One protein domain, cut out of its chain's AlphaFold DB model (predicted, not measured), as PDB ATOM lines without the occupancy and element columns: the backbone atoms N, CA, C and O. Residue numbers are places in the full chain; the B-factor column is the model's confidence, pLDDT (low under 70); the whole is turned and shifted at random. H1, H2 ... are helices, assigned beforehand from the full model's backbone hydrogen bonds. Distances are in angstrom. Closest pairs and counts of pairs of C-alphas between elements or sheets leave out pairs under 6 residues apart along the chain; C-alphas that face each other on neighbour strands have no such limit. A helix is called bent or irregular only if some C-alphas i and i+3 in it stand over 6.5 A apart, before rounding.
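What this domain is: This is residues 811 to 893 and 936 to 1064 of the 1064 residues of an uncharacterized protein of Globodera pallida (UniProt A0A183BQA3). Eight helices, H6 to H13, fold back and forth in a zigzag row, and the earlier helices line one side of it as a second, less even row: H5 packs on H7, H4 on H9, and H2 on H11 and H13. Short H3 sits between H2 and H4, and H1 turns off at a corner from H2. The printed part has 212 residues with thirteen named helices, H1 to H13 in order, and no named strand; its class is all helix. H2 and H8 to H13 make an up-and-down bundle, each helix running against the one before it in the chain. The whole is compact, with a radius of gyration of the C-alphas of 19.4 A and spans of 53 by 38 by 35 A.

Where its parts are: H1, residues 811 to 815, begins with C-alpha 811 at (-9.086, 2.515, -33.844). H2, residues 818 to 835, is 25.7 A long. H3, residues 847 to 852, is irregular: C-alphas 848 and 851 are 8.1 A apart. H4, residues 855 to 872, is 25.9 A long, and H5 is residues 876 to 888. H6, residues 936 to 949, begins with C-alpha 936 at (-48.852, 4.843, 7.139). H7 is residues 953 to 962, H8 966 to 975, H9 979 to 988, H10 994 to 1005 and H11 1013 to 1022. H12, residues 1026 to 1039, is 21.4 A long. H13, residues 1045 to 1062, is 25.8 A long and ends with C-alpha 1062 at (-14.529, 20.265, -22.890).

How they stand to each other: H1 and H2 touch only at the corner. H2 touches H11 with residues 823 to 830 alone, the closest C-alphas being those of Ala 830 and Ser 1022, 5.3 A apart. H3 is close to H4 but not clearly touching, with Met 850 and Phe 858 closest, their C-alphas 6.9 A apart. H4 and H5 form a helical hairpin at a shallow tilt of 23 degrees. H4 touches H9 about perpendicular, at 76 degrees, with the C-alphas of Gln 859 and Met 988 closest at 5.5 A. H5 touches H7 with the C-alphas of Ile 888 and Ser 961 closest at 5.8 A. From H6 to H13 each helix forms a hairpin with the next; in H6 and H7 the C-alphas of Ala 944 and Gly 956 are closest at 4.0 A. Every O i to N i+4 pair is within hydrogen-bond range except in H3, 0 of 2 but 2 of 3 O i to N i+3 pairs, H5, 8 of 9, and H12, 8 of 10.

The domain as a whole: The C-alphas farthest apart, of Val 815 and Ala 936, are 58.9 A apart. Residues 894 to 935 are not printed, and C-alphas 893 and 936 are 21.1 A apart across this cut. The link from H2 to H3 is long. The mean pLDDT of the printed part is 77.6; 40 residues are under 70, among them 834 to 844 and 1034 to 1049.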
ATOM      1  N   VAL A 811     -10.278   3.328 -33.548       76.62
ATOM      2  CA  VAL A 811      -9.086   2.515 -33.844       76.62
ATOM      3  C   VAL A 811      -9.172   1.153 -33.154       76.62
ATOM      4  O   VAL A 811      -9.006   0.129 -33.819       76.62
ATOM      5  N   HIS A 812      -9.501   1.110 -31.858       75.31
ATOM      6  CA  HIS A 812      -9.679  -0.157 -31.136       75.31
ATOM      7  C   HIS A 812     -10.808  -0.999 -31.738       75.31
ATOM      8  O   HIS A 812     -10.672  -2.220 -31.850       75.31
ATOM      9  N   GLN A 813     -11.884  -0.357 -32.200       77.12
ATOM     10  CA  GLN A 813     -12.956  -1.034 -32.920       77.12
ATOM     11  C   GLN A 813     -12.476  -1.610 -34.262       77.12
ATOM     12  O   GLN A 813     -12.778  -2.761 -34.564       77.12
ATOM     13  N   PHE A 814     -11.703  -0.861 -35.052       78.38
ATOM     14  CA  PHE A 814     -11.175  -1.328 -36.340       78.38
ATOM     15  C   PHE A 814     -10.234  -2.535 -36.187       78.38
ATOM     16  O   PHE A 814     -10.359  -3.521 -36.924       78.38
ATOM     17  N   VAL A 815      -9.331  -2.480 -35.202       71.62
ATOM     18  CA  VAL A 815      -8.407  -3.580 -34.869       71.62
ATOM     19  C   VAL A 815      -9.179  -4.808 -34.380       71.62
ATOM     20  O   VAL A 815      -8.859  -5.930 -34.759       71.62
ATOM     21  N   GLY A 816     -10.263  -4.591 -33.636       69.00
ATOM     22  CA  GLY A 816     -11.142  -5.643 -33.134       69.00
ATOM     23  C   GLY A 816     -11.026  -5.915 -31.642       69.00
ATOM     24  O   GLY A 816     -11.445  -6.963 -31.175       69.00
ATOM     25  N   GLN A 817     -10.503  -4.959 -30.875       72.06
ATOM     26  CA  GLN A 817     -10.459  -5.016 -29.415       72.06
ATOM     27  C   GLN A 817     -11.772  -4.476 -28.827       72.06
ATOM     28  O   GLN A 817     -11.830  -3.346 -28.330       72.06
ATOM     29  N   GLN A 818     -12.842  -5.278 -28.882       74.50
ATOM     30  CA  GLN A 818     -14.187  -4.823 -28.508       74.50
ATOM     31  C   GLN A 818     -14.281  -4.366 -27.042       74.50
ATOM     32  O   GLN A 818     -14.886  -3.333 -26.770       74.50
ATOM     33  N   CYS A 819     -13.620  -5.058 -26.107       75.06
ATOM     34  CA  CYS A 819     -13.630  -4.681 -24.687       75.06
ATOM     35  C   CYS A 819     -13.066  -3.270 -24.436       75.06
ATOM     36  O   CYS A 819     -13.596  -2.526 -23.611       75.06
ATOM     37  N   LEU A 820     -12.001  -2.889 -25.153       74.44
ATOM     38  CA  LEU A 820     -11.386  -1.563 -25.033       74.44
ATOM     39  C   LEU A 820     -12.224  -0.491 -25.738       74.44
ATOM     40  O   LEU A 820     -12.401   0.594 -25.190       74.44
ATOM     41  N   ALA A 821     -12.797  -0.805 -26.903       76.88
ATOM     42  CA  ALA A 821     -13.721   0.097 -27.588       76.88
ATOM     43  C   ALA A 821     -14.970   0.387 -26.734       76.88
ATOM     44  O   ALA A 821     -15.346   1.547 -26.558       76.88
ATOM     45  N   ASP A 822     -15.568  -0.648 -26.135       79.38
ATOM     46  CA  ASP A 822     -16.712  -0.521 -25.228       79.38
ATOM     47  C   ASP A 822     -16.339   0.289 -23.972       79.38
ATOM     48  O   ASP A 822     -17.109   1.155 -23.551       79.38
ATOM     49  N   PHE A 823     -15.129   0.106 -23.423       82.81
ATOM     50  CA  PHE A 823     -14.610   0.942 -22.335       82.81
ATOM     51  C   PHE A 823     -14.503   2.421 -22.741       82.81
ATOM     52  O   PHE A 823     -15.027   3.281 -22.030       82.81
ATOM     53  N   CYS A 824     -13.910   2.734 -23.900       81.19
ATOM     54  CA  CYS A 824     -13.832   4.106 -24.415       81.19
ATOM     55  C   CYS A 824     -15.222   4.727 -24.617       81.19
ATOM     56  O   CYS A 824     -15.442   5.873 -24.225       81.19
ATOM     57  N   HIS A 825     -16.181   3.976 -25.167       80.44
ATOM     58  CA  HIS A 825     -17.558   4.448 -25.328       80.44
ATOM     59  C   HIS A 825     -18.225   4.765 -23.979       80.44
ATOM     60  O   HIS A 825     -18.858   5.817 -23.846       80.44
ATOM     61  N   VAL A 826     -18.066   3.904 -22.964       84.06
ATOM     62  CA  VAL A 826     -18.600   4.151 -21.609       84.06
ATOM     63  C   VAL A 826     -17.962   5.392 -20.982       84.06
ATOM     64  O   VAL A 826     -18.679   6.211 -20.404       84.06
ATOM     65  N   VAL A 827     -16.645   5.564 -21.126       83.06
ATOM     66  CA  VAL A 827     -15.912   6.746 -20.644       83.06
ATOM     67  C   VAL A 827     -16.423   8.020 -21.320       83.06
ATOM     68  O   VAL A 827     -16.764   8.972 -20.618       83.06
ATOM     69  N   LEU A 828     -16.548   8.027 -22.652       79.56
ATOM     70  CA  LEU A 828     -17.104   9.158 -23.406       79.56
ATOM     71  C   LEU A 828     -18.504   9.514 -22.894       79.56
ATOM     72  O   LEU A 828     -18.765  10.662 -22.540       79.56
ATOM     73  N   CYS A 829     -19.389   8.520 -22.767       79.44
ATOM     74  CA  CYS A 829     -20.747   8.736 -22.269       79.44
ATOM     75  C   CYS A 829     -20.755   9.328 -20.846       79.44
ATOM     76  O   CYS A 829     -21.526  10.249 -20.566       79.44
ATOM     77  N   ALA A 830     -19.870   8.862 -19.958       78.12
ATOM     78  CA  ALA A 830     -19.750   9.378 -18.594       78.12
ATOM     79  C   ALA A 830     -19.244  10.834 -18.543       78.12
ATOM     80  O   ALA A 830     -19.719  11.615 -17.712       78.12
ATOM     81  N   ILE A 831     -18.314  11.213 -19.429       75.75
ATOM     82  CA  ILE A 831     -17.798  12.588 -19.545       75.75
ATOM     83  C   ILE A 831     -18.901  13.525 -20.046       75.75
ATOM     84  O   ILE A 831     -19.234  14.498 -19.366       75.75
ATOM     85  N   PHE A 832     -19.538  13.198 -21.173       72.88
ATOM     86  CA  PHE A 832     -20.587  14.039 -21.759       72.88
ATOM     87  C   PHE A 832     -21.829  14.150 -20.869       72.88
ATOM     88  O   PHE A 832     -22.435  15.219 -20.784       72.88
ATOM     89  N   ALA A 833     -22.186  13.087 -20.138       70.88
ATOM     90  CA  ALA A 833     -23.269  13.145 -19.159       70.88
ATOM     91  C   ALA A 833     -22.985  14.133 -18.010       70.88
ATOM     92  O   ALA A 833     -23.930  14.715 -17.479       70.88
ATOM     93  N   LYS A 834     -21.710  14.336 -17.633       67.44
ATOM     94  CA  LYS A 834     -21.299  15.311 -16.607       67.44
ATOM     95  C   LYS A 834     -21.119  16.733 -17.157       67.44
ATOM     96  O   LYS A 834     -21.349  17.674 -16.405       67.44
ATOM     97  N   CYS A 835     -20.700  16.891 -18.415       60.41
ATOM     98  CA  CYS A 835     -20.392  18.200 -19.008       60.41
ATOM     99  C   CYS A 835     -21.591  18.872 -19.708       60.41
ATOM    100  O   CYS A 835     -21.746  20.085 -19.594       60.41
ATOM    101  N   CYS A 836     -22.461  18.115 -20.390       54.50
ATOM    102  CA  CYS A 836     -23.436  18.676 -21.344       54.50
ATOM    103  C   CYS A 836     -24.905  18.663 -20.873       54.50
ATOM    104  O   CYS A 836     -25.814  18.842 -21.691       54.50
ATOM    105  N   ASP A 837     -25.177  18.411 -19.584       53.12
ATOM    106  CA  ASP A 837     -26.535  18.374 -18.997       53.12
ATOM    107  C   ASP A 837     -27.549  17.485 -19.770       53.12
ATOM    108  O   ASP A 837     -28.769  17.661 -19.699       53.12
ATOM    109  N   GLY A 838     -27.051  16.497 -20.527       51.69
ATOM    110  CA  GLY A 838     -27.861  15.569 -21.320       51.69
ATOM    111  C   GLY A 838     -28.561  16.176 -22.544       51.69
ATOM    112  O   GLY A 838     -29.586  15.634 -22.961       51.69
ATOM    113  N   ARG A 839     -28.064  17.291 -23.106       46.72
ATOM    114  CA  ARG A 839     -28.638  17.911 -24.322       46.72
ATOM    115  C   ARG A 839     -28.188  17.258 -25.633       46.72
ATOM    116  O   ARG A 839     -28.944  17.303 -26.599       46.72
ATOM    117  N   ASP A 840     -27.022  16.616 -25.659       48.78
ATOM    118  CA  ASP A 840     -26.547  15.889 -26.838       48.78
ATOM    119  C   ASP A 840     -27.047  14.438 -26.837       48.78
ATOM    120  O   ASP A 840     -26.504  13.561 -26.171       48.78
ATOM    121  N   ASN A 841     -28.081  14.169 -27.640       48.69
ATOM    122  CA  ASN A 841     -28.610  12.819 -27.892       48.69
ATOM    123  C   ASN A 841     -27.708  11.967 -28.815       48.69
ATOM    124  O   ASN A 841     -28.073  10.840 -29.140       48.69
ATOM    125  N   ARG A 842     -26.559  12.491 -29.266       50.69
ATOM    126  CA  ARG A 842     -25.710  11.856 -30.295       50.69
ATOM    127  C   ARG A 842     -24.975  10.600 -29.819       50.69
ATOM    128  O   ARG A 842     -24.671   9.744 -30.636       50.69
ATOM    129  N   LEU A 843     -24.720  10.465 -28.516       60.41
ATOM    130  CA  LEU A 843     -23.949   9.357 -27.938       60.41
ATOM    131  C   LEU A 843     -24.842   8.456 -27.079       60.41
ATOM    132  O   LEU A 843     -24.626   8.276 -25.878       60.41
ATOM    133  N   GLN A 844     -25.890   7.900 -27.690       66.81
ATOM    134  CA  GLN A 844     -26.588   6.777 -27.077       66.81
ATOM    135  C   GLN A 844     -25.705   5.533 -27.212       66.81
ATOM    136  O   GLN A 844     -25.442   5.078 -28.321       66.81
ATOM    137  N   LEU A 845     -25.246   5.006 -26.074       79.19
ATOM    138  CA  LEU A 845     -24.485   3.758 -26.022       79.19
ATOM    139  C   LEU A 845     -25.259   2.609 -26.693       79.19
ATOM    140  O   LEU A 845     -26.495   2.594 -26.650       79.19
ATOM    141  N   PRO A 846     -24.554   1.611 -27.244       81.19
ATOM    142  CA  PRO A 846     -25.196   0.443 -27.827       81.19
ATOM    143  C   PRO A 846     -26.005  -0.355 -26.774       81.19
ATOM    144  O   PRO A 846     -25.727  -0.264 -25.569       81.19
ATOM    145  N   PRO A 847     -27.026  -1.140 -27.176       82.44
ATOM    146  CA  PRO A 847     -27.871  -1.930 -26.278       82.44
ATOM    147  C   PRO A 847     -27.149  -3.005 -25.461       82.44
ATOM    148  O   PRO A 847     -27.554  -3.256 -24.331       82.44
ATOM    149  N   ASN A 848     -26.056  -3.594 -25.953       83.25
ATOM    150  CA  ASN A 848     -25.215  -4.490 -25.143       83.25
ATOM    151  C   ASN A 848     -24.632  -3.795 -23.894       83.25
ATOM    152  O   ASN A 848     -24.282  -4.449 -22.921       83.25
ATOM    153  N   LEU A 849     -24.569  -2.461 -23.890       83.56
ATOM    154  CA  LEU A 849     -24.144  -1.643 -22.753       83.56
ATOM    155  C   LEU A 849     -25.332  -0.938 -22.078       83.56
ATOM    156  O   LEU A 849     -25.155   0.091 -21.421       83.56
ATOM    157  N   MET A 850     -26.551  -1.481 -22.214       84.56
ATOM    158  CA  MET A 850     -27.792  -0.887 -21.695       84.56
ATOM    159  C   MET A 850     -27.693  -0.501 -20.217       84.56
ATOM    160  O   MET A 850     -28.165   0.570 -19.826       84.56
ATOM    161  N   ILE A 851     -27.039  -1.322 -19.391       83.12
ATOM    162  CA  ILE A 851     -26.867  -1.039 -17.962       83.12
ATOM    163  C   ILE A 851     -26.077   0.244 -17.694       83.12
ATOM    164  O   ILE A 851     -26.217   0.810 -16.615       83.12
ATOM    165  N   PHE A 852     -25.296   0.755 -18.649       84.56
ATOM    166  CA  PHE A 852     -24.517   1.994 -18.539       84.56
ATOM    167  C   PHE A 852     -25.218   3.210 -19.155       84.56
ATOM    168  O   PHE A 852     -24.728   4.328 -19.021       84.56
ATOM    169  N   TRP A 853     -26.403   3.037 -19.747       82.75
ATOM    170  CA  TRP A 853     -27.155   4.144 -20.337       82.75
ATOM    171  C   TRP A 853     -27.540   5.217 -19.304       82.75
ATOM    172  O   TRP A 853     -27.737   4.906 -18.114       82.75
ATOM    173  N   PRO A 854     -27.743   6.471 -19.755       79.94
ATOM    174  CA  PRO A 854     -28.345   7.514 -18.935       79.94
ATOM    175  C   PRO A 854     -29.703   7.073 -18.372       79.94
ATOM    176  O   PRO A 854     -30.524   6.483 -19.081       79.94
ATOM    177  N   LYS A 855     -29.975   7.417 -17.107       81.25
ATOM    178  CA  LYS A 855     -31.155   6.953 -16.346       81.25
ATOM    179  C   LYS A 855     -32.478   7.125 -17.107       81.25
ATOM    180  O   LYS A 855     -33.264   6.187 -17.191       81.25
ATOM    181  N   LYS A 856     -32.700   8.291 -17.731       79.75
ATOM    182  CA  LYS A 856     -33.929   8.589 -18.494       79.75
ATOM    183  C   LYS A 856     -34.101   7.695 -19.732       79.75
ATOM    184  O   LYS A 856     -35.218   7.283 -20.031       79.75
ATOM    185  N   ALA A 857     -33.020   7.407 -20.460       80.88
ATOM    186  CA  ALA A 857     -33.061   6.559 -21.654       80.88
ATOM    187  C   ALA A 857     -33.301   5.087 -21.280       80.88
ATOM    188  O   ALA A 857     -34.141   4.423 -21.888       80.88
ATOM    189  N   PHE A 858     -32.629   4.619 -20.223       84.69
ATOM    190  CA  PHE A 858     -32.833   3.291 -19.648       84.69
ATOM    191  C   PHE A 858     -34.290   3.078 -19.208       84.69
ATOM    192  O   PHE A 858     -34.932   2.127 -19.648       84.69
ATOM    193  N   GLN A 859     -34.853   4.011 -18.427       85.31
ATOM    194  CA  GLN A 859     -36.246   3.948 -17.963       85.31
ATOM    195  C   GLN A 859     -37.247   3.845 -19.123       85.31
ATOM    196  O   GLN A 859     -38.136   3.000 -19.083       85.31
ATOM    197  N   LYS A 860     -37.077   4.643 -20.188       82.88
ATOM    198  CA  LYS A 860     -37.947   4.577 -21.377       82.88
ATOM    199  C   LYS A 860     -37.896   3.210 -22.066       82.88
ATOM    200  O   LYS A 860     -38.930   2.702 -22.493       82.88
ATOM    201  N   ARG A 861     -36.704   2.619 -22.201       84.31
ATOM    202  CA  ARG A 861     -36.532   1.300 -22.831       84.31
ATOM    203  C   ARG A 861     -37.142   0.191 -21.977       84.31
ATOM    204  O   ARG A 861     -37.914  -0.608 -22.502       84.31
ATOM    205  N   VAL A 862     -36.869   0.184 -20.673       85.44
ATOM    206  CA  VAL A 862     -37.466  -0.777 -19.731       85.44
ATOM    207  C   VAL A 862     -38.988  -0.641 -19.698       85.44
ATOM    208  O   VAL A 862     -39.679  -1.656 -19.700       85.44
ATOM    209  N   GLU A 863     -39.530   0.580 -19.745       85.38
ATOM    210  CA  GLU A 863     -40.977   0.810 -19.828       85.38
ATOM    211  C   GLU A 863     -41.576   0.158 -21.084       85.38
ATOM    212  O   GLU A 863     -42.576  -0.555 -20.981       85.38
ATOM    213  N   ARG A 864     -40.944   0.330 -22.256       85.00
ATOM    214  CA  ARG A 864     -41.381  -0.313 -23.509       85.00
ATOM    215  C   ARG A 864     -41.386  -1.838 -23.397       85.00
ATOM    216  O   ARG A 864     -42.392  -2.459 -23.730       85.00
ATOM    217  N   PHE A 865     -40.303  -2.433 -22.896       84.81
ATOM    218  CA  PHE A 865     -40.231  -3.886 -22.702       84.81
ATOM    219  C   PHE A 865     -41.241  -4.381 -21.667       84.81
ATOM    220  O   PHE A 865     -41.902  -5.384 -21.899       84.81
ATOM    221  N   THR A 866     -41.441  -3.659 -20.567       86.06
ATOM    222  CA  THR A 866     -42.420  -4.050 -19.542       86.06
ATOM    223  C   THR A 866     -43.843  -4.035 -20.102       86.06
ATOM    224  O   THR A 866     -44.600  -4.972 -19.861       86.06
ATOM    225  N   ARG A 867     -44.196  -3.046 -20.936       84.88
ATOM    226  CA  ARG A 867     -45.485  -3.038 -21.656       84.88
ATOM    227  C   ARG A 867     -45.630  -4.215 -22.631       84.88
ATOM    228  O   ARG A 867     -46.740  -4.709 -22.797       84.88
ATOM    229  N   LEU A 868     -44.540  -4.687 -23.248       83.94
ATOM    230  CA  LEU A 868     -44.558  -5.902 -24.080       83.94
ATOM    231  C   LEU A 868     -44.795  -7.162 -23.242       83.94
ATOM    232  O   LEU A 868     -45.571  -8.031 -23.631       83.94
ATOM    233  N   LEU A 869     -44.151  -7.264 -22.077       85.06
ATOM    234  CA  LEU A 869     -44.357  -8.389 -21.160       85.06
ATOM    235  C   LEU A 869     -45.810  -8.422 -20.653       85.06
ATOM    236  O   LEU A 869     -46.410  -9.492 -20.586       85.06
ATOM    237  N   LEU A 870     -46.397  -7.252 -20.374       83.44
ATOM    238  CA  LEU A 870     -47.800  -7.106 -19.975       83.44
ATOM    239  C   LEU A 870     -48.799  -7.339 -21.114       83.44
ATOM    240  O   LEU A 870     -49.955  -7.631 -20.843       83.44
ATOM    241  N   SER A 871     -48.407  -7.235 -22.385       81.31
ATOM    242  CA  SER A 871     -49.318  -7.527 -23.503       81.31
ATOM    243  C   SER A 871     -49.331  -9.003 -23.917       81.31
ATOM    244  O   SER A 871     -50.225  -9.402 -24.668       81.31
ATOM    245  N   THR A 872     -48.363  -9.803 -23.446       78.94
ATOM    246  CA  THR A 872     -48.084 -11.170 -23.936       78.94
ATOM    247  C   THR A 872     -48.164 -12.280 -22.877       78.94
ATOM    248  O   THR A 872     -47.993 -13.457 -23.218       78.94
ATOM    249  N   PHE A 873     -48.450 -11.947 -21.615       80.06
ATOM    250  CA  PHE A 873     -48.485 -12.906 -20.507       80.06
ATOM    251  C   PHE A 873     -49.554 -14.000 -20.673       80.06
ATOM    252  O   PHE A 873     -50.627 -13.796 -21.241       80.06
ATOM    253  N   ARG A 874     -49.258 -15.197 -20.151       75.88
ATOM    254  CA  ARG A 874     -50.180 -16.354 -20.147       75.88
ATOM    255  C   ARG A 874     -50.389 -16.981 -18.774       75.88
ATOM    256  O   ARG A 874     -51.320 -17.761 -18.595       75.88
ATOM    257  N   THR A 875     -49.520 -16.673 -17.817       80.44
ATOM    258  CA  THR A 875     -49.576 -17.199 -16.448       80.44
ATOM    259  C   THR A 875     -49.607 -16.059 -15.443       80.44
ATOM    260  O   THR A 875     -49.102 -14.971 -15.714       80.44
ATOM    261  N   GLU A 876     -50.169 -16.308 -14.263       78.81
ATOM    262  CA  GLU A 876     -50.227 -15.297 -13.205       78.81
ATOM    263  C   GLU A 876     -48.836 -14.904 -12.699       78.81
ATOM    264  O   GLU A 876     -48.552 -13.726 -12.529       78.81
ATOM    265  N   ARG A 877     -47.903 -15.855 -12.598       81.31
ATOM    266  CA  ARG A 877     -46.510 -15.560 -12.232       81.31
ATOM    267  C   ARG A 877     -45.834 -14.567 -13.190       81.31
ATOM    268  O   ARG A 877     -45.058 -13.724 -12.752       81.31
ATOM    269  N   GLN A 878     -46.105 -14.667 -14.496       83.56
ATOM    270  CA  GLN A 878     -45.588 -13.712 -15.490       83.56
ATOM    271  C   GLN A 878     -46.150 -12.310 -15.263       83.56
ATOM    272  O   GLN A 878     -45.408 -11.331 -15.342       83.56
ATOM    273  N   LEU A 879     -47.445 -12.233 -14.950       84.56
ATOM    274  CA  LEU A 879     -48.124 -10.989 -14.622       84.56
ATOM    275  C   LEU A 879     -47.532 -10.352 -13.354       84.56
ATOM    276  O   LEU A 879     -47.181  -9.176 -13.384       84.56
ATOM    277  N   GLU A 880     -47.341 -11.121 -12.278       84.25
ATOM    278  CA  GLU A 880     -46.750 -10.634 -11.021       84.25
ATOM    279  C   GLU A 880     -45.349 -10.043 -11.224       84.25
ATOM    280  O   GLU A 880     -45.068  -8.934 -10.768       84.25
ATOM    281  N   MET A 881     -44.484 -10.741 -11.968       84.25
ATOM    282  CA  MET A 881     -43.123 -10.274 -12.261       84.25
ATOM    283  C   MET A 881     -43.107  -9.000 -13.122       84.25
ATOM    284  O   MET A 881     -42.254  -8.131 -12.931       84.25
ATOM    285  N   ALA A 882     -44.040  -8.864 -14.067       85.00
ATOM    286  CA  ALA A 882     -44.155  -7.659 -14.886       85.00
ATOM    287  C   ALA A 882     -44.713  -6.467 -14.083       85.00
ATOM    288  O   ALA A 882     -44.227  -5.341 -14.228       85.00
ATOM    289  N   ILE A 883     -45.683  -6.712 -13.193       87.44
ATOM    290  CA  ILE A 883     -46.244  -5.695 -12.290       87.44
ATOM    291  C   ILE A 883     -45.185  -5.180 -11.319       87.44
ATOM    292  O   ILE A 883     -45.108  -3.969 -11.116       87.44
ATOM    293  N   GLU A 884     -44.341  -6.060 -10.773       87.38
ATOM    294  CA  GLU A 884     -43.215  -5.674  -9.914       87.38
ATOM    295  C   GLU A 884     -42.378  -4.566 -10.576       87.38
ATOM    296  O   GLU A 884     -42.148  -3.512  -9.976       87.38
ATOM    297  N   LYS A 885     -42.024  -4.732 -11.862       86.00
ATOM    298  CA  LYS A 885     -41.288  -3.714 -12.632       86.00
ATOM    299  C   LYS A 885     -42.091  -2.414 -12.799       86.00
ATOM    300  O   LYS A 885     -41.524  -1.326 -12.670       86.00
ATOM    301  N   CYS A 886     -43.402  -2.482 -13.040       86.25
ATOM    302  CA  CYS A 886     -44.262  -1.293 -13.142       86.25
ATOM    303  C   CYS A 886     -44.340  -0.479 -11.845       86.25
ATOM    304  O   CYS A 886     -44.261   0.752 -11.904       86.25
ATOM    305  N   VAL A 887     -44.467  -1.150 -10.696       87.50
ATOM    306  CA  VAL A 887     -44.516  -0.506  -9.371       87.50
ATOM    307  C   VAL A 887     -43.202   0.220  -9.085       87.50
ATOM    308  O   VAL A 887     -43.205   1.374  -8.656       87.50
ATOM    309  N   ILE A 888     -42.073  -0.406  -9.419       86.31
ATOM    310  CA  ILE A 888     -40.741   0.187  -9.238       86.31
ATOM    311  C   ILE A 888     -40.544   1.425 -10.124       86.31
ATOM    312  O   ILE A 888     -39.975   2.428  -9.687       86.31
ATOM    313  N   MET A 889     -41.073   1.405 -11.351       84.69
ATOM    314  CA  MET A 889     -41.060   2.558 -12.262       84.69
ATOM    315  C   MET A 889     -42.082   3.659 -11.903       84.69
ATOM    316  O   MET A 889     -42.122   4.681 -12.590       84.69
ATOM    317  N   ARG A 890     -42.916   3.472 -10.866       84.00
ATOM    318  CA  ARG A 890     -44.085   4.314 -10.523       84.00
ATOM    319  C   ARG A 890     -45.106   4.476 -11.643       84.00
ATOM    320  O   ARG A 890     -45.783   5.497 -11.756       84.00
ATOM    321  N   LYS A 891     -45.254   3.451 -12.473       84.81
ATOM    322  CA  LYS A 891     -46.303   3.391 -13.494       84.81
ATOM    323  C   LYS A 891     -47.513   2.646 -12.936       84.81
ATOM    324  O   LYS A 891     -47.943   1.636 -13.491       84.81
ATOM    325  N   ASN A 892     -48.044   3.149 -11.822       85.12
ATOM    326  CA  ASN A 892     -49.116   2.491 -11.071       85.12
ATOM    327  C   ASN A 892     -50.387   2.348 -11.916       85.12
ATOM    328  O   ASN A 892     -51.060   1.332 -11.821       85.12
ATOM    329  N   GLU A 893     -50.670   3.303 -12.804       83.94
ATOM    330  CA  GLU A 893     -51.800   3.240 -13.741       83.94
ATOM    331  C   GLU A 893     -51.711   2.042 -14.701       83.94
ATOM    332  O   GLU A 893     -52.712   1.366 -14.932       83.94
ATOM    333  N   ALA A 936     -48.637   5.847   8.178       82.75
ATOM    334  CA  ALA A 936     -48.852   4.843   7.139       82.75
ATOM    335  C   ALA A 936     -47.526   4.386   6.519       82.75
ATOM    336  O   ALA A 936     -47.321   3.186   6.338       82.75
ATOM    337  N   ARG A 937     -46.586   5.309   6.265       85.44
ATOM    338  CA  ARG A 937     -45.244   4.954   5.766       85.44
ATOM    339  C   ARG A 937     -44.481   4.075   6.754       85.44
ATOM    340  O   ARG A 937     -43.836   3.116   6.334       85.44
ATOM    341  N   CYS A 938     -44.570   4.361   8.054       86.69
ATOM    342  CA  CYS A 938     -43.920   3.551   9.084       86.69
ATOM    343  C   CYS A 938     -44.517   2.136   9.163       86.69
ATOM    344  O   CYS A 938     -43.773   1.156   9.229       86.69
ATOM    345  N   LEU A 939     -45.848   2.017   9.109       87.69
ATOM    346  CA  LEU A 939     -46.535   0.724   9.111       87.69
ATOM    347  C   LEU A 939     -46.211  -0.099   7.860       87.69
ATOM    348  O   LEU A 939     -45.880  -1.276   7.985       87.69
ATOM    349  N   VAL A 940     -46.235   0.515   6.673       88.25
ATOM    350  CA  VAL A 940     -45.889  -0.161   5.410       88.25
ATOM    351  C   VAL A 940     -44.417  -0.580   5.381       88.25
ATOM    352  O   VAL A 940     -44.091  -1.664   4.902       88.25
ATOM    353  N   LYS A 941     -43.510   0.225   5.949       88.81
ATOM    354  CA  LYS A 941     -42.106  -0.178   6.108       88.81
ATOM    355  C   LYS A 941     -41.988  -1.412   7.006       88.81
ATOM    356  O   LYS A 941     -41.273  -2.350   6.661       88.81
ATOM    357  N   LEU A 942     -42.702  -1.433   8.131       89.94
ATOM    358  CA  LEU A 942     -42.682  -2.559   9.065       89.94
ATOM    359  C   LEU A 942     -43.226  -3.835   8.411       89.94
ATOM    360  O   LEU A 942     -42.582  -4.884   8.496       89.94
ATOM    361  N   THR A 943     -44.353  -3.752   7.700       90.12
ATOM    362  CA  THR A 943     -44.909  -4.906   6.977       90.12
ATOM    363  C   THR A 943     -43.958  -5.397   5.891       90.12
ATOM    364  O   THR A 943     -43.702  -6.598   5.814       90.12
ATOM    365  N   ALA A 944     -43.354  -4.489   5.122       90.31
ATOM    366  CA  ALA A 944     -42.376  -4.844   4.104       90.31
ATOM    367  C   ALA A 944     -41.154  -5.571   4.689       90.31
ATOM    368  O   ALA A 944     -40.750  -6.610   4.170       90.31
ATOM    369  N   THR A 945     -40.595  -5.082   5.802       89.31
ATOM    370  CA  THR A 945     -39.453  -5.747   6.460       89.31
ATOM    371  C   THR A 945     -39.804  -7.136   6.991       89.31
ATOM    372  O   THR A 945     -38.985  -8.049   6.887       89.31
ATOM    373  N   ASN A 946     -41.028  -7.329   7.492       93.19
ATOM    374  CA  ASN A 946     -41.502  -8.634   7.947       93.19
ATOM    375  C   ASN A 946     -41.672  -9.621   6.775       93.19
ATOM    376  O   ASN A 946     -41.273 -10.782   6.875       93.19
ATOM    377  N   LEU A 947     -42.189  -9.155   5.632       89.12
ATOM    378  CA  LEU A 947     -42.304  -9.972   4.417       89.12
ATOM    379  C   LEU A 947     -40.934 -10.391   3.874       89.12
ATOM    380  O   LEU A 947     -40.747 -11.562   3.543       89.12
ATOM    381  N   ILE A 948     -39.960  -9.476   3.862       88.88
ATOM    382  CA  ILE A 948     -38.579  -9.779   3.457       88.88
ATOM    383  C   ILE A 948     -37.963 -10.821   4.398       88.88
ATOM    384  O   ILE A 948     -37.375 -11.791   3.925       88.88
ATOM    385  N   ALA A 949     -38.139 -10.669   5.715       87.19
ATOM    386  CA  ALA A 949     -37.670 -11.648   6.700       87.19
ATOM    387  C   ALA A 949     -38.357 -13.020   6.552       87.19
ATOM    388  O   ALA A 949     -37.768 -14.046   6.882       87.19
ATOM    389  N   SER A 950     -39.580 -13.040   6.015       89.62
ATOM    390  CA  SER A 950     -40.367 -14.249   5.746       89.62
ATOM    391  C   SER A 950     -40.105 -14.867   4.359       89.62
ATOM    392  O   SER A 950     -40.891 -15.700   3.918       89.62
ATOM    393  N   ASN A 951     -39.029 -14.477   3.661       84.75
ATOM    394  CA  ASN A 951     -38.662 -14.891   2.293       84.75
ATOM    395  C   ASN A 951     -39.595 -14.419   1.154       84.75
ATOM    396  O   ASN A 951     -39.378 -14.790  -0.002       84.75
ATOM    397  N   PHE A 952     -40.564 -13.536   1.413       85.88
ATOM    398  CA  PHE A 952     -41.378 -12.880   0.376       85.88
ATOM    399  C   PHE A 952     -40.740 -11.554  -0.054       85.88
ATOM    400  O   PHE A 952     -41.263 -10.461   0.172       85.88
ATOM    401  N   VAL A 953     -39.550 -11.662  -0.647       85.25
ATOM    402  CA  VAL A 953     -38.673 -10.517  -0.932       85.25
ATOM    403  C   VAL A 953     -39.278  -9.564  -1.974       85.25
ATOM    404  O   VAL A 953     -39.231  -8.353  -1.768       85.25
ATOM    405  N   SER A 954     -39.894 -10.078  -3.047       83.94
ATOM    406  CA  SER A 954     -40.521  -9.265  -4.109       83.94
ATOM    407  C   SER A 954     -41.643  -8.372  -3.577       83.94
ATOM    408  O   SER A 954     -41.684  -7.179  -3.865       83.94
ATOM    409  N   ASP A 955     -42.519  -8.932  -2.746       86.31
ATOM    410  CA  ASP A 955     -43.692  -8.227  -2.226       86.31
ATOM    411  C   ASP A 955     -43.275  -7.141  -1.229       86.31
ATOM    412  O   ASP A 955     -43.771  -6.013  -1.274       86.31
ATOM    413  N   GLY A 956     -42.288  -7.440  -0.376       88.00
ATOM    414  CA  GLY A 956     -41.698  -6.441   0.509       88.00
ATOM    415  C   GLY A 956     -41.012  -5.302  -0.255       88.00
ATOM    416  O   GLY A 956     -41.159  -4.137   0.115       88.00
ATOM    417  N   ILE A 957     -40.315  -5.596  -1.356       87.38
ATOM    418  CA  ILE A 957     -39.677  -4.571  -2.199       87.38
ATOM    419  C   ILE A 957     -40.709  -3.684  -2.890       87.38
ATOM    420  O   ILE A 957     -40.533  -2.464  -2.912       87.38
ATOM    421  N   GLN A 958     -41.793  -4.263  -3.414       86.81
ATOM    422  CA  GLN A 958     -42.887  -3.498  -4.016       86.81
ATOM    423  C   GLN A 958     -43.475  -2.499  -3.010       86.81
ATOM    424  O   GLN A 958     -43.618  -1.320  -3.335       86.81
ATOM    425  N   LEU A 959     -43.722  -2.929  -1.767       87.88
ATOM    426  CA  LEU A 959     -44.210  -2.053  -0.696       87.88
ATOM    427  C   LEU A 959     -43.215  -0.938  -0.335       87.88
ATOM    428  O   LEU A 959     -43.622   0.215  -0.196       87.88
ATOM    429  N   LEU A 960     -41.915  -1.242  -0.234       87.62
ATOM    430  CA  LEU A 960     -40.881  -0.221   0.001       87.62
ATOM    431  C   LEU A 960     -40.786   0.787  -1.154       87.62
ATOM    432  O   LEU A 960     -40.536   1.971  -0.925       87.62
ATOM    433  N   SER A 961     -41.005   0.332  -2.388       85.88
ATOM    434  CA  SER A 961     -41.013   1.196  -3.569       85.88
ATOM    435  C   SER A 961     -42.216   2.145  -3.602       85.88
ATOM    436  O   SER A 961     -42.088   3.253  -4.126       85.88
ATOM    437  N   LEU A 962     -43.361   1.748  -3.028       83.75
ATOM    438  CA  LEU A 962     -44.563   2.590  -2.920       83.75
ATOM    439  C   LEU A 962     -44.416   3.732  -1.905       83.75
ATOM    440  O   LEU A 962     -45.014   4.784  -2.097       83.75
ATOM    441  N   ILE A 963     -43.622   3.542  -0.846       86.31
ATOM    442  CA  ILE A 963     -43.363   4.560   0.193       86.31
ATOM    443  C   ILE A 963     -42.101   5.386  -0.066       86.31
ATOM    444  O   ILE A 963     -41.522   5.943   0.868       86.31
ATOM    445  N   ASP A 964     -41.640   5.441  -1.314       81.75
ATOM    446  CA  ASP A 964     -40.488   6.247  -1.724       81.75
ATOM    447  C   ASP A 964     -39.144   5.789  -1.108       81.75
ATOM    448  O   ASP A 964     -38.139   6.491  -1.179       81.75
ATOM    449  N   GLN A 965     -39.074   4.557  -0.583       85.25
ATOM    450  CA  GLN A 965     -37.873   3.959   0.023       85.25
ATOM    451  C   GLN A 965     -37.182   2.937  -0.897       85.25
ATOM    452  O   GLN A 965     -36.692   1.894  -0.458       85.25
ATOM    453  N   ALA A 966     -37.086   3.254  -2.192       81.69
ATOM    454  CA  ALA A 966     -36.465   2.381  -3.197       81.69
ATOM    455  C   ALA A 966     -34.979   2.072  -2.907       81.69
ATOM    456  O   ALA A 966     -34.484   0.995  -3.243       81.69
ATOM    457  N   PHE A 967     -34.266   2.993  -2.251       85.44
ATOM    458  CA  PHE A 967     -32.867   2.798  -1.864       85.44
ATOM    459  C   PHE A 967     -32.697   1.737  -0.764       85.44
ATOM    460  O   PHE A 967     -31.830   0.868  -0.870       85.44
ATOM    461  N   ASP A 968     -33.556   1.756   0.259       85.69
ATOM    462  CA  ASP A 968     -33.565   0.724   1.303       85.69
ATOM    463  C   ASP A 968     -33.936  -0.643   0.706       85.69
ATOM    464  O   ASP A 968     -33.305  -1.647   1.036       85.69
ATOM    465  N   ALA A 969     -34.877  -0.679  -0.245       85.56
ATOM    466  CA  ALA A 969     -35.248  -1.902  -0.960       85.56
ATOM    467  C   ALA A 969     -34.052  -2.540  -1.698       85.56
ATOM    468  O   ALA A 969     -33.831  -3.749  -1.606       85.56
ATOM    469  N   CYS A 970     -33.224  -1.727  -2.362       86.94
ATOM    470  CA  CYS A 970     -32.001  -2.191  -3.022       86.94
ATOM    471  C   CYS A 970     -30.969  -2.746  -2.022       86.94
ATOM    472  O   CYS A 970     -30.328  -3.762  -2.288       86.94
ATOM    473  N   LYS A 971     -30.827  -2.144  -0.832       87.06
ATOM    474  CA  LYS A 971     -29.943  -2.687   0.219       87.06
ATOM    475  C   LYS A 971     -30.399  -4.059   0.706       87.06
ATOM    476  O   LYS A 971     -29.557  -4.933   0.909       87.06
ATOM    477  N   TYR A 972     -31.708  -4.255   0.868       88.44
ATOM    478  CA  TYR A 972     -32.249  -5.565   1.224       88.44
ATOM    479  C   TYR A 972     -31.985  -6.600   0.123       88.44
ATOM    480  O   TYR A 972     -31.542  -7.701   0.440       88.44
ATOM    481  N   LEU A 973     -32.134  -6.242  -1.158       86.25
ATOM    482  CA  LEU A 973     -31.762  -7.125  -2.276       86.25
ATOM    483  C   LEU A 973     -30.289  -7.539  -2.239       86.25
ATOM    484  O   LEU A 973     -29.981  -8.721  -2.386       86.25
ATOM    485  N   ILE A 974     -29.392  -6.584  -1.988       88.00
ATOM    486  CA  ILE A 974     -27.958  -6.846  -1.834       88.00
ATOM    487  C   ILE A 974     -27.703  -7.819  -0.676       88.00
ATOM    488  O   ILE A 974     -26.948  -8.774  -0.837       88.00
ATOM    489  N   SER A 975     -28.361  -7.624   0.475       87.06
ATOM    490  CA  SER A 975     -28.205  -8.517   1.636       87.06
ATOM    491  C   SER A 975     -28.671  -9.954   1.373       87.06
ATOM    492  O   SER A 975     -28.168 -10.878   2.000       87.06
ATOM    493  N   GLN A 976     -29.587 -10.138   0.417       84.38
ATOM    494  CA  GLN A 976     -30.095 -11.438  -0.032       84.38
ATOM    495  C   GLN A 976     -29.283 -12.026  -1.206       84.38
ATOM    496  O   GLN A 976     -29.667 -13.049  -1.766       84.38
ATOM    497  N   GLY A 977     -28.189 -11.379  -1.627       81.94
ATOM    498  CA  GLY A 977     -27.342 -11.829  -2.740       81.94
ATOM    499  C   GLY A 977     -27.905 -11.549  -4.142       81.94
ATOM    500  O   GLY A 977     -27.299 -11.944  -5.137       81.94
ATOM    501  N   LEU A 978     -29.028 -10.835  -4.261       83.88
ATOM    502  CA  LEU A 978     -29.699 -10.530  -5.533       83.88
ATOM    503  C   LEU A 978     -29.154  -9.240  -6.176       83.88
ATOM    504  O   LEU A 978     -29.872  -8.254  -6.361       83.88
ATOM    505  N   TRP A 979     -27.868  -9.246  -6.530       84.62
ATOM    506  CA  TRP A 979     -27.155  -8.058  -7.019       84.62
ATOM    507  C   TRP A 979     -27.671  -7.511  -8.358       84.62
ATOM    508  O   TRP A 979     -27.901  -6.308  -8.464       84.62
ATOM    509  N   GLN A 980     -27.905  -8.368  -9.362       82.88
ATOM    510  CA  GLN A 980     -28.383  -7.943 -10.692       82.88
ATOM    511  C   GLN A 980     -29.736  -7.215 -10.608       82.88
ATOM    512  O   GLN A 980     -29.865  -6.084 -11.077       82.88
ATOM    513  N   ARG A 981     -30.707  -7.794  -9.883       84.56
ATOM    514  CA  ARG A 981     -32.008  -7.153  -9.619       84.56
ATOM    515  C   ARG A 981     -31.862  -5.812  -8.901       84.56
ATOM    516  O   ARG A 981     -32.574  -4.865  -9.227       84.56
ATOM    517  N   SER A 982     -30.928  -5.700  -7.952       88.19
ATOM    518  CA  SER A 982     -30.674  -4.432  -7.258       88.19
ATOM    519  C   SER A 982     -30.158  -3.339  -8.200       88.19
ATOM    520  O   SER A 982     -30.525  -2.175  -8.025       88.19
ATOM    521  N   LEU A 983     -29.307  -3.676  -9.173       85.88
ATOM    522  CA  LEU A 983     -28.779  -2.712 -10.147       85.88
ATOM    523  C   LEU A 983     -29.884  -2.217 -11.074       85.88
ATOM    524  O   LEU A 983     -30.073  -1.005 -11.209       85.88
ATOM    525  N   GLU A 984     -30.648  -3.150 -11.638       84.50
ATOM    526  CA  GLU A 984     -31.820  -2.867 -12.462       84.50
ATOM    527  C   GLU A 984     -32.787  -1.914 -11.742       84.50
ATOM    528  O   GLU A 984     -33.111  -0.840 -12.258       84.50
ATOM    529  N   TYR A 985     -33.185  -2.244 -10.509       86.88
ATOM    530  CA  TYR A 985     -34.169  -1.461  -9.756       86.88
ATOM    531  C   TYR A 985     -33.654  -0.077  -9.364       86.88
ATOM    532  O   TYR A 985     -34.412   0.896  -9.409       86.88
ATOM    533  N   SER A 986     -32.358   0.044  -9.058       86.31
ATOM    534  CA  SER A 986     -31.743   1.338  -8.747       86.31
ATOM    535  C   SER A 986     -31.842   2.333  -9.911       86.31
ATOM    536  O   SER A 986     -32.091   3.522  -9.693       86.31
ATOM    537  N   LYS A 987     -31.716   1.847 -11.156       85.62
ATOM    538  CA  LYS A 987     -31.855   2.671 -12.362       85.62
ATOM    539  C   LYS A 987     -33.311   2.880 -12.778       85.62
ATOM    540  O   LYS A 987     -33.634   3.958 -13.279       85.62
ATOM    541  N   MET A 988     -34.189   1.902 -12.552       83.12
ATOM    542  CA  MET A 988     -35.625   2.032 -12.829       83.12
ATOM    543  C   MET A 988     -36.293   3.074 -11.917       83.12
ATOM    544  O   MET A 988     -37.047   3.916 -12.406       83.12
ATOM    545  N   GLY A 989     -35.987   3.065 -10.616       80.50
ATOM    546  CA  GLY A 989     -36.669   3.894  -9.619       80.50
ATOM    547  C   GLY A 989     -36.336   5.396  -9.720       80.50
ATOM    548  O   GLY A 989     -35.157   5.764  -9.739       80.50
ATOM    549  N   PRO A 990     -37.327   6.311  -9.730       69.81
ATOM    550  CA  PRO A 990     -37.090   7.745  -9.934       69.81
ATOM    551  C   PRO A 990     -36.231   8.398  -8.835       69.81
ATOM    552  O   PRO A 990     -35.358   9.200  -9.163       69.81
ATOM    553  N   GLN A 991     -36.395   8.000  -7.568       68.44
ATOM    554  CA  GLN A 991     -35.763   8.636  -6.397       68.44
ATOM    555  C   GLN A 991     -34.571   7.860  -5.795       68.44
ATOM    556  O   GLN A 991     -34.055   8.243  -4.751       68.44
ATOM    557  N   CYS A 992     -34.118   6.767  -6.420       72.75
ATOM    558  CA  CYS A 992     -32.988   5.984  -5.908       72.75
ATOM    559  C   CYS A 992     -31.636   6.608  -6.303       72.75
ATOM    560  O   CYS A 992     -31.431   6.937  -7.481       72.75
ATOM    561  N   ASP A 993     -30.718   6.734  -5.333       77.88
ATOM    562  CA  ASP A 993     -29.310   7.060  -5.585       77.88
ATOM    563  C   ASP A 993     -28.581   5.817  -6.118       77.88
ATOM    564  O   ASP A 993     -28.069   4.970  -5.380       77.88
ATOM    565  N   PHE A 994     -28.589   5.683  -7.443       82.44
ATOM    566  CA  PHE A 994     -27.976   4.549  -8.129       82.44
ATOM    567  C   PHE A 994     -26.442   4.557  -8.032       82.44
ATOM    568  O   PHE A 994     -25.833   3.499  -8.189       82.44
ATOM    569  N   VAL A 995     -25.809   5.706  -7.752       84.31
ATOM    570  CA  VAL A 995     -24.342   5.830  -7.704       84.31
ATOM    571  C   VAL A 995     -23.781   5.003  -6.553       84.31
ATOM    572  O   VAL A 995     -22.830   4.243  -6.742       84.31
ATOM    573  N   GLU A 996     -24.394   5.084  -5.371       85.38
ATOM    574  CA  GLU A 996     -23.926   4.331  -4.206       85.38
ATOM    575  C   GLU A 996     -24.088   2.812  -4.398       85.38
ATOM    576  O   GLU A 996     -23.201   2.035  -4.037       85.38
ATOM    577  N   ILE A 997     -25.192   2.375  -5.011       85.56
ATOM    578  CA  ILE A 997     -25.454   0.953  -5.293       85.56
ATOM    579  C   ILE A 997     -24.455   0.415  -6.320       85.56
ATOM    580  O   ILE A 997     -23.866  -0.646  -6.102       85.56
ATOM    581  N   PHE A 998     -24.203   1.169  -7.393       87.12
ATOM    582  CA  PHE A 998     -23.203   0.820  -8.403       87.12
ATOM    583  C   PHE A 998     -21.803   0.728  -7.782       87.12
ATOM    584  O   PHE A 998     -21.071  -0.212  -8.076       87.12
ATOM    585  N   MET A 999     -21.454   1.627  -6.855       86.56
ATOM    586  CA  MET A 999     -20.180   1.570  -6.127       86.56
ATOM    587  C   MET A 999     -20.060   0.346  -5.219       86.56
ATOM    588  O   MET A 999     -18.998  -0.275  -5.167       86.56
ATOM    589  N   ARG A1000     -21.129  -0.022  -4.502       87.38
ATOM    590  CA  ARG A1000     -21.147  -1.233  -3.665       87.38
ATOM    591  C   ARG A1000     -20.984  -2.492  -4.514       87.38
ATOM    592  O   ARG A1000     -20.231  -3.382  -4.127       87.38
ATOM    593  N   TYR A1001     -21.639  -2.539  -5.671       86.12
ATOM    594  CA  TYR A1001     -21.511  -3.656  -6.601       86.12
ATOM    595  C   TYR A1001     -20.125  -3.723  -7.249       86.12
ATOM    596  O   TYR A1001     -19.521  -4.790  -7.269       86.12
ATOM    597  N   ALA A1002     -19.571  -2.596  -7.698       85.00
ATOM    598  CA  ALA A1002     -18.218  -2.542  -8.251       85.00
ATOM    599  C   ALA A1002     -17.164  -2.991  -7.224       85.00
ATOM    600  O   ALA A1002     -16.249  -3.738  -7.562       85.00
ATOM    601  N   ASN A1003     -17.328  -2.606  -5.952       86.12
ATOM    602  CA  ASN A1003     -16.480  -3.087  -4.863       86.12
ATOM    603  C   ASN A1003     -16.624  -4.604  -4.654       86.12
ATOM    604  O   ASN A1003     -15.619  -5.277  -4.461       86.12
ATOM    605  N   HIS A1004     -17.850  -5.139  -4.703       84.38
ATOM    606  CA  HIS A1004     -18.121  -6.576  -4.592       84.38
ATOM    607  C   HIS A1004     -17.476  -7.366  -5.741       84.38
ATOM    608  O   HIS A1004     -16.778  -8.342  -5.486       84.38
ATOM    609  N   LEU A1005     -17.616  -6.901  -6.986       77.56
ATOM    610  CA  LEU A1005     -16.967  -7.516  -8.151       77.56
ATOM    611  C   LEU A1005     -15.434  -7.441  -8.095       77.56
ATOM    612  O   LEU A1005     -14.764  -8.339  -8.591       77.56
ATOM    613  N   ALA A1006     -14.885  -6.385  -7.489       76.25
ATOM    614  CA  ALA A1006     -13.444  -6.217  -7.324       76.25
ATOM    615  C   ALA A1006     -12.843  -7.102  -6.215       76.25
ATOM    616  O   ALA A1006     -11.619  -7.187  -6.119       76.25
ATOM    617  N   THR A1007     -13.660  -7.749  -5.371       79.19
ATOM    618  CA  THR A1007     -13.144  -8.681  -4.357       79.19
ATOM    619  C   THR A1007     -12.603  -9.967  -4.986       79.19
ATOM    620  O   THR A1007     -13.151 -10.482  -5.961       79.19
ATOM    621  N   GLU A1008     -11.540 -10.518  -4.394       61.25
ATOM    622  CA  GLU A1008     -10.828 -11.706  -4.895       61.25
ATOM    623  C   GLU A1008     -11.716 -12.951  -5.048       61.25
ATOM    624  O   GLU A1008     -11.436 -13.797  -5.885       61.25
ATOM    625  N   ALA A1009     -12.810 -13.053  -4.286       57.50
ATOM    626  CA  ALA A1009     -13.715 -14.200  -4.335       57.50
ATOM    627  C   ALA A1009     -14.582 -14.260  -5.606       57.50
ATOM    628  O   ALA A1009     -15.064 -15.336  -5.952       57.50
ATOM    629  N   ILE A1010     -14.824 -13.119  -6.265       61.31
ATOM    630  CA  ILE A1010     -15.725 -13.019  -7.428       61.31
ATOM    631  C   ILE A1010     -14.975 -12.682  -8.707       61.31
ATOM    632  O   ILE A1010     -15.513 -12.958  -9.762       61.31
ATOM    633  N   GLY A1011     -13.779 -12.087  -8.646       59.78
ATOM    634  CA  GLY A1011     -12.823 -12.080  -9.763       59.78
ATOM    635  C   GLY A1011     -13.191 -11.294 -11.033       59.78
ATOM    636  O   GLY A1011     -12.315 -11.076 -11.864       59.78
ATOM    637  N   ARG A1012     -14.420 -10.779 -11.188       68.25
ATOM    638  CA  ARG A1012     -14.897 -10.053 -12.390       68.25
ATOM    639  C   ARG A1012     -14.387  -8.603 -12.487       68.25
ATOM    640  O   ARG A1012     -15.172  -7.647 -12.538       68.25
ATOM    641  N   ARG A1013     -13.064  -8.423 -12.529       72.69
ATOM    642  CA  ARG A1013     -12.389  -7.110 -12.516       72.69
ATOM    643  C   ARG A1013     -12.687  -6.255 -13.757       72.69
ATOM    644  O   ARG A1013     -12.919  -5.059 -13.610       72.69
ATOM    645  N   SER A1014     -12.792  -6.848 -14.951       72.69
ATOM    646  CA  SER A1014     -13.112  -6.133 -16.205       72.69
ATOM    647  C   SER A1014     -14.474  -5.426 -16.163       72.69
ATOM    648  O   SER A1014     -14.587  -4.245 -16.494       72.69
ATOM    649  N   LEU A1015     -15.508  -6.111 -15.668       76.38
ATOM    650  CA  LEU A1015     -16.822  -5.509 -15.436       76.38
ATOM    651  C   LEU A1015     -16.754  -4.439 -14.341       76.38
ATOM    652  O   LEU A1015     -17.350  -3.372 -14.498       76.38
ATOM    653  N   ALA A1016     -16.001  -4.673 -13.259       79.31
ATOM    654  CA  ALA A1016     -15.809  -3.674 -12.206       79.31
ATOM    655  C   ALA A1016     -15.187  -2.373 -12.753       79.31
ATOM    656  O   ALA A1016     -15.640  -1.284 -12.389       79.31
ATOM    657  N   LEU A1017     -14.216  -2.470 -13.669       79.44
ATOM    658  CA  LEU A1017     -13.620  -1.319 -14.356       79.44
ATOM    659  C   LEU A1017     -14.655  -0.526 -15.165       79.44
ATOM    660  O   LEU A1017     -14.681   0.700 -15.054       79.44
ATOM    661  N   LEU A1018     -15.547  -1.192 -15.909       82.06
ATOM    662  CA  LEU A1018     -16.641  -0.520 -16.627       82.06
ATOM    663  C   LEU A1018     -17.588   0.216 -15.667       82.06
ATOM    664  O   LEU A1018     -17.972   1.358 -15.930       82.06
ATOM    665  N   PHE A1019     -17.920  -0.385 -14.518       85.44
ATOM    666  CA  PHE A1019     -18.729   0.283 -13.495       85.44
ATOM    667  C   PHE A1019     -18.027   1.520 -12.916       85.44
ATOM    668  O   PHE A1019     -18.644   2.587 -12.862       85.44
ATOM    669  N   TYR A1020     -16.744   1.435 -12.547       84.50
ATOM    670  CA  TYR A1020     -15.997   2.601 -12.056       84.50
ATOM    671  C   TYR A1020     -15.841   3.698 -13.119       84.50
ATOM    672  O   TYR A1020     -15.964   4.884 -12.791       84.50
ATOM    673  N   ALA A1021     -15.633   3.317 -14.383       83.00
ATOM    674  CA  ALA A1021     -15.565   4.239 -15.514       83.00
ATOM    675  C   ALA A1021     -16.903   4.953 -15.749       83.00
ATOM    676  O   ALA A1021     -16.920   6.171 -15.907       83.00
ATOM    677  N   SER A1022     -18.029   4.237 -15.665       84.00
ATOM    678  CA  SER A1022     -19.369   4.830 -15.818       84.00
ATOM    679  C   SER A1022     -19.694   5.888 -14.754       84.00
ATOM    680  O   SER A1022     -20.441   6.831 -15.010       84.00
ATOM    681  N   LEU A1023     -19.103   5.765 -13.560       83.62
ATOM    682  CA  LEU A1023     -19.224   6.740 -12.470       83.62
ATOM    683  C   LEU A1023     -18.163   7.858 -12.551       83.62
ATOM    684  O   LEU A1023     -18.232   8.854 -11.817       83.62
ATOM    685  N   ALA A1024     -17.199   7.717 -13.467       79.69
ATOM    686  CA  ALA A1024     -16.010   8.549 -13.608       79.69
ATOM    687  C   ALA A1024     -15.223   8.678 -12.285       79.69
ATOM    688  O   ALA A1024     -14.860   9.775 -11.854       79.69
ATOM    689  N   CYS A1025     -14.988   7.534 -11.624       82.81
ATOM    690  CA  CYS A1025     -14.160   7.397 -10.422       82.81
ATOM    691  C   CYS A1025     -12.755   6.861 -10.766       82.81
ATOM    692  O   CYS A1025     -12.409   5.724 -10.435       82.81
ATOM    693  N   TRP A1026     -11.928   7.697 -11.401       80.62
ATOM    694  CA  TRP A1026     -10.630   7.307 -11.976       80.62
ATOM    695  C   TRP A1026      -9.617   6.747 -10.964       80.62
ATOM    696  O   TRP A1026      -8.879   5.816 -11.281       80.62
ATOM    697  N   GLU A1027      -9.610   7.239  -9.719       80.19
ATOM    698  CA  GLU A1027      -8.706   6.738  -8.670       80.19
ATOM    699  C   GLU A1027      -8.931   5.256  -8.344       80.19
ATOM    700  O   GLU A1027      -7.979   4.527  -8.067       80.19
ATOM    701  N   ARG A1028     -10.190   4.793  -8.368       80.19
ATOM    702  CA  ARG A1028     -10.508   3.381  -8.115       80.19
ATOM    703  C   ARG A1028     -10.210   2.511  -9.328       80.19
ATOM    704  O   ARG A1028      -9.720   1.405  -9.130       80.19
ATOM    705  N   CYS A1029     -10.413   3.028 -10.544       78.75
ATOM    706  CA  CYS A1029      -9.947   2.370 -11.767       78.75
ATOM    707  C   CYS A1029      -8.442   2.079 -11.681       78.75
ATOM    708  O   CYS A1029      -8.048   0.924 -11.806       78.75
ATOM    709  N   ARG A1030      -7.620   3.090 -11.348       77.44
ATOM    710  CA  ARG A1030      -6.164   2.925 -11.178       77.44
ATOM    711  C   ARG A1030      -5.810   1.905 -10.098       77.44
ATOM    712  O   ARG A1030      -4.913   1.103 -10.305       77.44
ATOM    713  N   LYS A1031      -6.525   1.885  -8.966       78.62
ATOM    714  CA  LYS A1031      -6.283   0.896  -7.898       78.62
ATOM    715  C   LYS A1031      -6.536  -0.541  -8.358       78.62
ATOM    716  O   LYS A1031      -5.709  -1.403  -8.081       78.62
ATOM    717  N   VAL A1032      -7.640  -0.790  -9.066       74.94
ATOM    718  CA  VAL A1032      -7.947  -2.125  -9.612       74.94
ATOM    719  C   VAL A1032      -6.922  -2.521 -10.676       74.94
ATOM    720  O   VAL A1032      -6.413  -3.632 -10.618       74.94
ATOM    721  N   MET A1033      -6.540  -1.592 -11.557       70.38
ATOM    722  CA  MET A1033      -5.487  -1.808 -12.560       70.38
ATOM    723  C   MET A1033      -4.118  -2.093 -11.915       70.38
ATOM    724  O   MET A1033      -3.408  -2.993 -12.345       70.38
ATOM    725  N   SER A1034      -3.759  -1.387 -10.836       66.38
ATOM    726  CA  SER A1034      -2.496  -1.606 -10.116       66.38
ATOM    727  C   SER A1034      -2.464  -2.925  -9.340       66.38
ATOM    728  O   SER A1034      -1.409  -3.539  -9.233       66.38
ATOM    729  N   ALA A1035      -3.616  -3.387  -8.839       62.62
ATOM    730  CA  ALA A1035      -3.739  -4.684  -8.175       62.62
ATOM    731  C   ALA A1035      -3.623  -5.862  -9.162       62.62
ATOM    732  O   ALA A1035      -3.295  -6.968  -8.752       62.62
ATOM    733  N   GLU A1036      -3.862  -5.634 -10.458       55.16
ATOM    734  CA  GLU A1036      -3.576  -6.608 -11.522       55.16
ATOM    735  C   GLU A1036      -2.083  -6.662 -11.900       55.16
ATOM    736  O   GLU A1036      -1.632  -7.657 -12.469       55.16
ATOM    737  N   GLY A1037      -1.303  -5.628 -11.560       45.28
ATOM    738  CA  GLY A1037       0.120  -5.523 -11.897       45.28
ATOM    739  C   GLY A1037       1.028  -6.551 -11.209       45.28
ATOM    740  O   GLY A1037       2.073  -6.887 -11.764       45.28
ATOM    741  N   ASP A1038       0.626  -7.102 -10.058       42.38
ATOM    742  CA  ASP A1038       1.418  -8.105  -9.320       42.38
ATOM    743  C   ASP A1038       1.333  -9.525  -9.928       42.38
ATOM    744  O   ASP A1038       2.200 -10.357  -9.658       42.38
ATOM    745  N   ASP A1039       0.363  -9.800 -10.816       39.72
ATOM    746  CA  ASP A1039       0.189 -11.115 -11.464       39.72
ATOM    747  C   ASP A1039       0.893 -11.243 -12.836       39.72
ATOM    748  O   ASP A1039       0.865 -12.306 -13.465       39.72
ATOM    749  N   GLY A1040       1.561 -10.185 -13.319       35.66
ATOM    750  CA  GLY A1040       2.510 -10.219 -14.445       35.66
ATOM    751  C   GLY A1040       1.988 -10.718 -15.805       35.66
ATOM    752  O   GLY A1040       2.803 -11.051 -16.668       35.66
ATOM    753  N   LYS A1041       0.665 -10.833 -16.015       39.91
ATOM    754  CA  LYS A1041       0.094 -11.572 -17.166       39.91
ATOM    755  C   LYS A1041      -1.082 -10.915 -17.905       39.91
ATOM    756  O   LYS A1041      -1.586 -11.529 -18.842       39.91
ATOM    757  N   THR A1042      -1.514  -9.699 -17.566       43.78
ATOM    758  CA  THR A1042      -2.584  -8.993 -18.304       43.78
ATOM    759  C   THR A1042      -2.012  -7.862 -19.168       43.78
ATOM    760  O   THR A1042      -1.480  -6.868 -18.683       43.78
ATOM    761  N   THR A1043      -2.112  -8.012 -20.491       48.91
ATOM    762  CA  THR A1043      -1.459  -7.147 -21.494       48.91
ATOM    763  C   THR A1043      -2.123  -5.782 -21.713       48.91
ATOM    764  O   THR A1043      -1.583  -4.970 -22.453       48.91
ATOM    765  N   ASN A1044      -3.272  -5.504 -21.088       54.59
ATOM    766  CA  ASN A1044      -4.092  -4.321 -21.404       54.59
ATOM    767  C   ASN A1044      -3.999  -3.181 -20.372       54.59
ATOM    768  O   ASN A1044      -4.565  -2.114 -20.599       54.59
ATOM    769  N   ILE A1045      -3.289  -3.376 -19.254       60.75
ATOM    770  CA  ILE A1045      -3.125  -2.363 -18.197       60.75
ATOM    771  C   ILE A1045      -2.540  -1.032 -18.724       60.75
ATOM    772  O   ILE A1045      -3.141   0.005 -18.440       60.75
ATOM    773  N   PRO A1046      -1.445  -1.001 -19.519       60.78
ATOM    774  CA  PRO A1046      -0.884   0.272 -19.987       60.78
ATOM    775  C   PRO A1046      -1.834   1.030 -20.928       60.78
ATOM    776  O   PRO A1046      -1.947   2.252 -20.841       60.78
ATOM    777  N   LEU A1047      -2.581   0.308 -21.775       62.88
ATOM    778  CA  LEU A1047      -3.587   0.888 -22.673       62.88
ATOM    779  C   LEU A1047      -4.735   1.522 -21.883       62.88
ATOM    780  O   LEU A1047      -5.161   2.639 -22.172       62.88
ATOM    781  N   LEU A1048      -5.218   0.831 -20.851       67.31
ATOM    782  CA  LEU A1048      -6.267   1.348 -19.980       67.31
ATOM    783  C   LEU A1048      -5.812   2.598 -19.210       67.31
ATOM    784  O   LEU A1048      -6.588   3.549 -19.093       67.31
ATOM    785  N   GLU A1049      -4.562   2.649 -18.737       68.75
ATOM    786  CA  GLU A1049      -4.000   3.857 -18.118       68.75
ATOM    787  C   GLU A1049      -3.897   5.027 -19.105       68.75
ATOM    788  O   GLU A1049      -4.249   6.160 -18.755       68.75
ATOM    789  N   GLN A1050      -3.476   4.764 -20.346       71.25
ATOM    790  CA  GLN A1050      -3.438   5.770 -21.406       71.25
ATOM    791  C   GLN A1050      -4.840   6.304 -21.722       71.25
ATOM    792  O   GLN A1050      -5.019   7.517 -21.820       71.25
ATOM    793  N   ILE A1051      -5.849   5.432 -21.806       71.69
ATOM    794  CA  ILE A1051      -7.248   5.833 -22.018       71.69
ATOM    795  C   ILE A1051      -7.751   6.702 -20.861       71.69
ATOM    796  O   ILE A1051      -8.379   7.732 -21.101       71.69
ATOM    797  N   VAL A1052      -7.446   6.345 -19.608       72.75
ATOM    798  CA  VAL A1052      -7.815   7.164 -18.439       72.75
ATOM    799  C   VAL A1052      -7.126   8.533 -18.481       72.75
ATOM    800  O   VAL A1052      -7.752   9.538 -18.146       72.75
ATOM    801  N   LYS A1053      -5.872   8.611 -18.938       74.69
ATOM    802  CA  LYS A1053      -5.176   9.893 -19.127       74.69
ATOM    803  C   LYS A1053      -5.822  10.738 -20.233       74.69
ATOM    804  O   LYS A1053      -6.096  11.915 -20.009       74.69
ATOM    805  N   MET A1054      -6.143  10.135 -21.380       73.31
ATOM    806  CA  MET A1054      -6.866  10.809 -22.469       73.31
ATOM    807  C   MET A1054      -8.249  11.299 -22.022       73.31
ATOM    808  O   MET A1054      -8.685  12.370 -22.441       73.31
ATOM    809  N   ALA A1055      -8.925  10.553 -21.142       72.50
ATOM    810  CA  ALA A1055     -10.194  10.947 -20.529       72.50
ATOM    811  C   ALA A1055     -10.050  12.198 -19.639       72.50
ATOM    812  O   ALA A1055     -10.877  13.107 -19.696       72.50
ATOM    813  N   GLU A1056      -8.992  12.279 -18.827       72.50
ATOM    814  CA  GLU A1056      -8.693  13.464 -18.006       72.50
ATOM    815  C   GLU A1056      -8.367  14.695 -18.875       72.50
ATOM    816  O   GLU A1056      -8.820  15.805 -18.571       72.50
ATOM    817  N   GLU A1057      -7.639  14.498 -19.978       74.88
ATOM    818  CA  GLU A1057      -7.322  15.541 -20.962       74.88
ATOM    819  C   GLU A1057      -8.583  16.043 -21.684       74.88
ATOM    820  O   GLU A1057      -8.819  17.251 -21.718       74.88
ATOM    821  N   THR A1058      -9.458  15.145 -22.150       71.81
ATOM    822  CA  THR A1058     -10.734  15.519 -22.794       71.81
ATOM    823  C   THR A1058     -11.679  16.260 -21.853       71.81
ATOM    824  O   THR A1058     -12.314  17.225 -22.269       71.81
ATOM    825  N   ILE A1059     -11.739  15.893 -20.566       70.38
ATOM    826  CA  ILE A1059     -12.497  16.666 -19.563       70.38
ATOM    827  C   ILE A1059     -11.941  18.095 -19.442       70.38
ATOM    828  O   ILE A1059     -12.705  19.038 -19.237       70.38
ATOM    829  N   CYS A1060     -10.619  18.270 -19.532       64.94
ATOM    830  CA  CYS A1060      -9.993  19.591 -19.488       64.94
ATOM    831  C   CYS A1060     -10.230  20.402 -20.769       64.94
ATOM    832  O   CYS A1060     -10.296  21.627 -20.680       64.94
ATOM    833  N   GLU A1061     -10.336  19.747 -21.927       68.38
ATOM    834  CA  GLU A1061     -10.665  20.377 -23.211       68.38
ATOM    835  C   GLU A1061     -12.132  20.815 -23.275       68.38
ATOM    836  O   GLU A1061     -12.383  21.971 -23.579       68.38
ATOM    837  N   GLU A1062     -13.084  19.956 -22.902       66.31
ATOM    838  CA  GLU A1062     -14.529  20.265 -22.890       66.31
ATOM    839  C   GLU A1062     -14.918  21.342 -21.858       66.31
ATOM    840  O   GLU A1062     -15.939  22.013 -21.993       66.31
ATOM    841  N   ARG A1063     -14.126  21.502 -20.788       62.22
ATOM    842  CA  ARG A1063     -14.337  22.555 -19.777       62.22
ATOM    843  C   ARG A1063     -13.793  23.927 -20.187       62.22
ATOM    844  O   ARG A1063     -14.139  24.905 -19.519       62.22
ATOM    845  N   LYS A1064     -12.892  23.988 -21.171       52.59
ATOM    846  CA  LYS A1064     -12.311  25.232 -21.701       52.59
ATOM    847  C   LYS A1064     -13.171  25.765 -22.834       52.59
ATOM    848  O   LYS A1064     -13.269  27.010 -22.913       52.59
TER     849      LYS A1064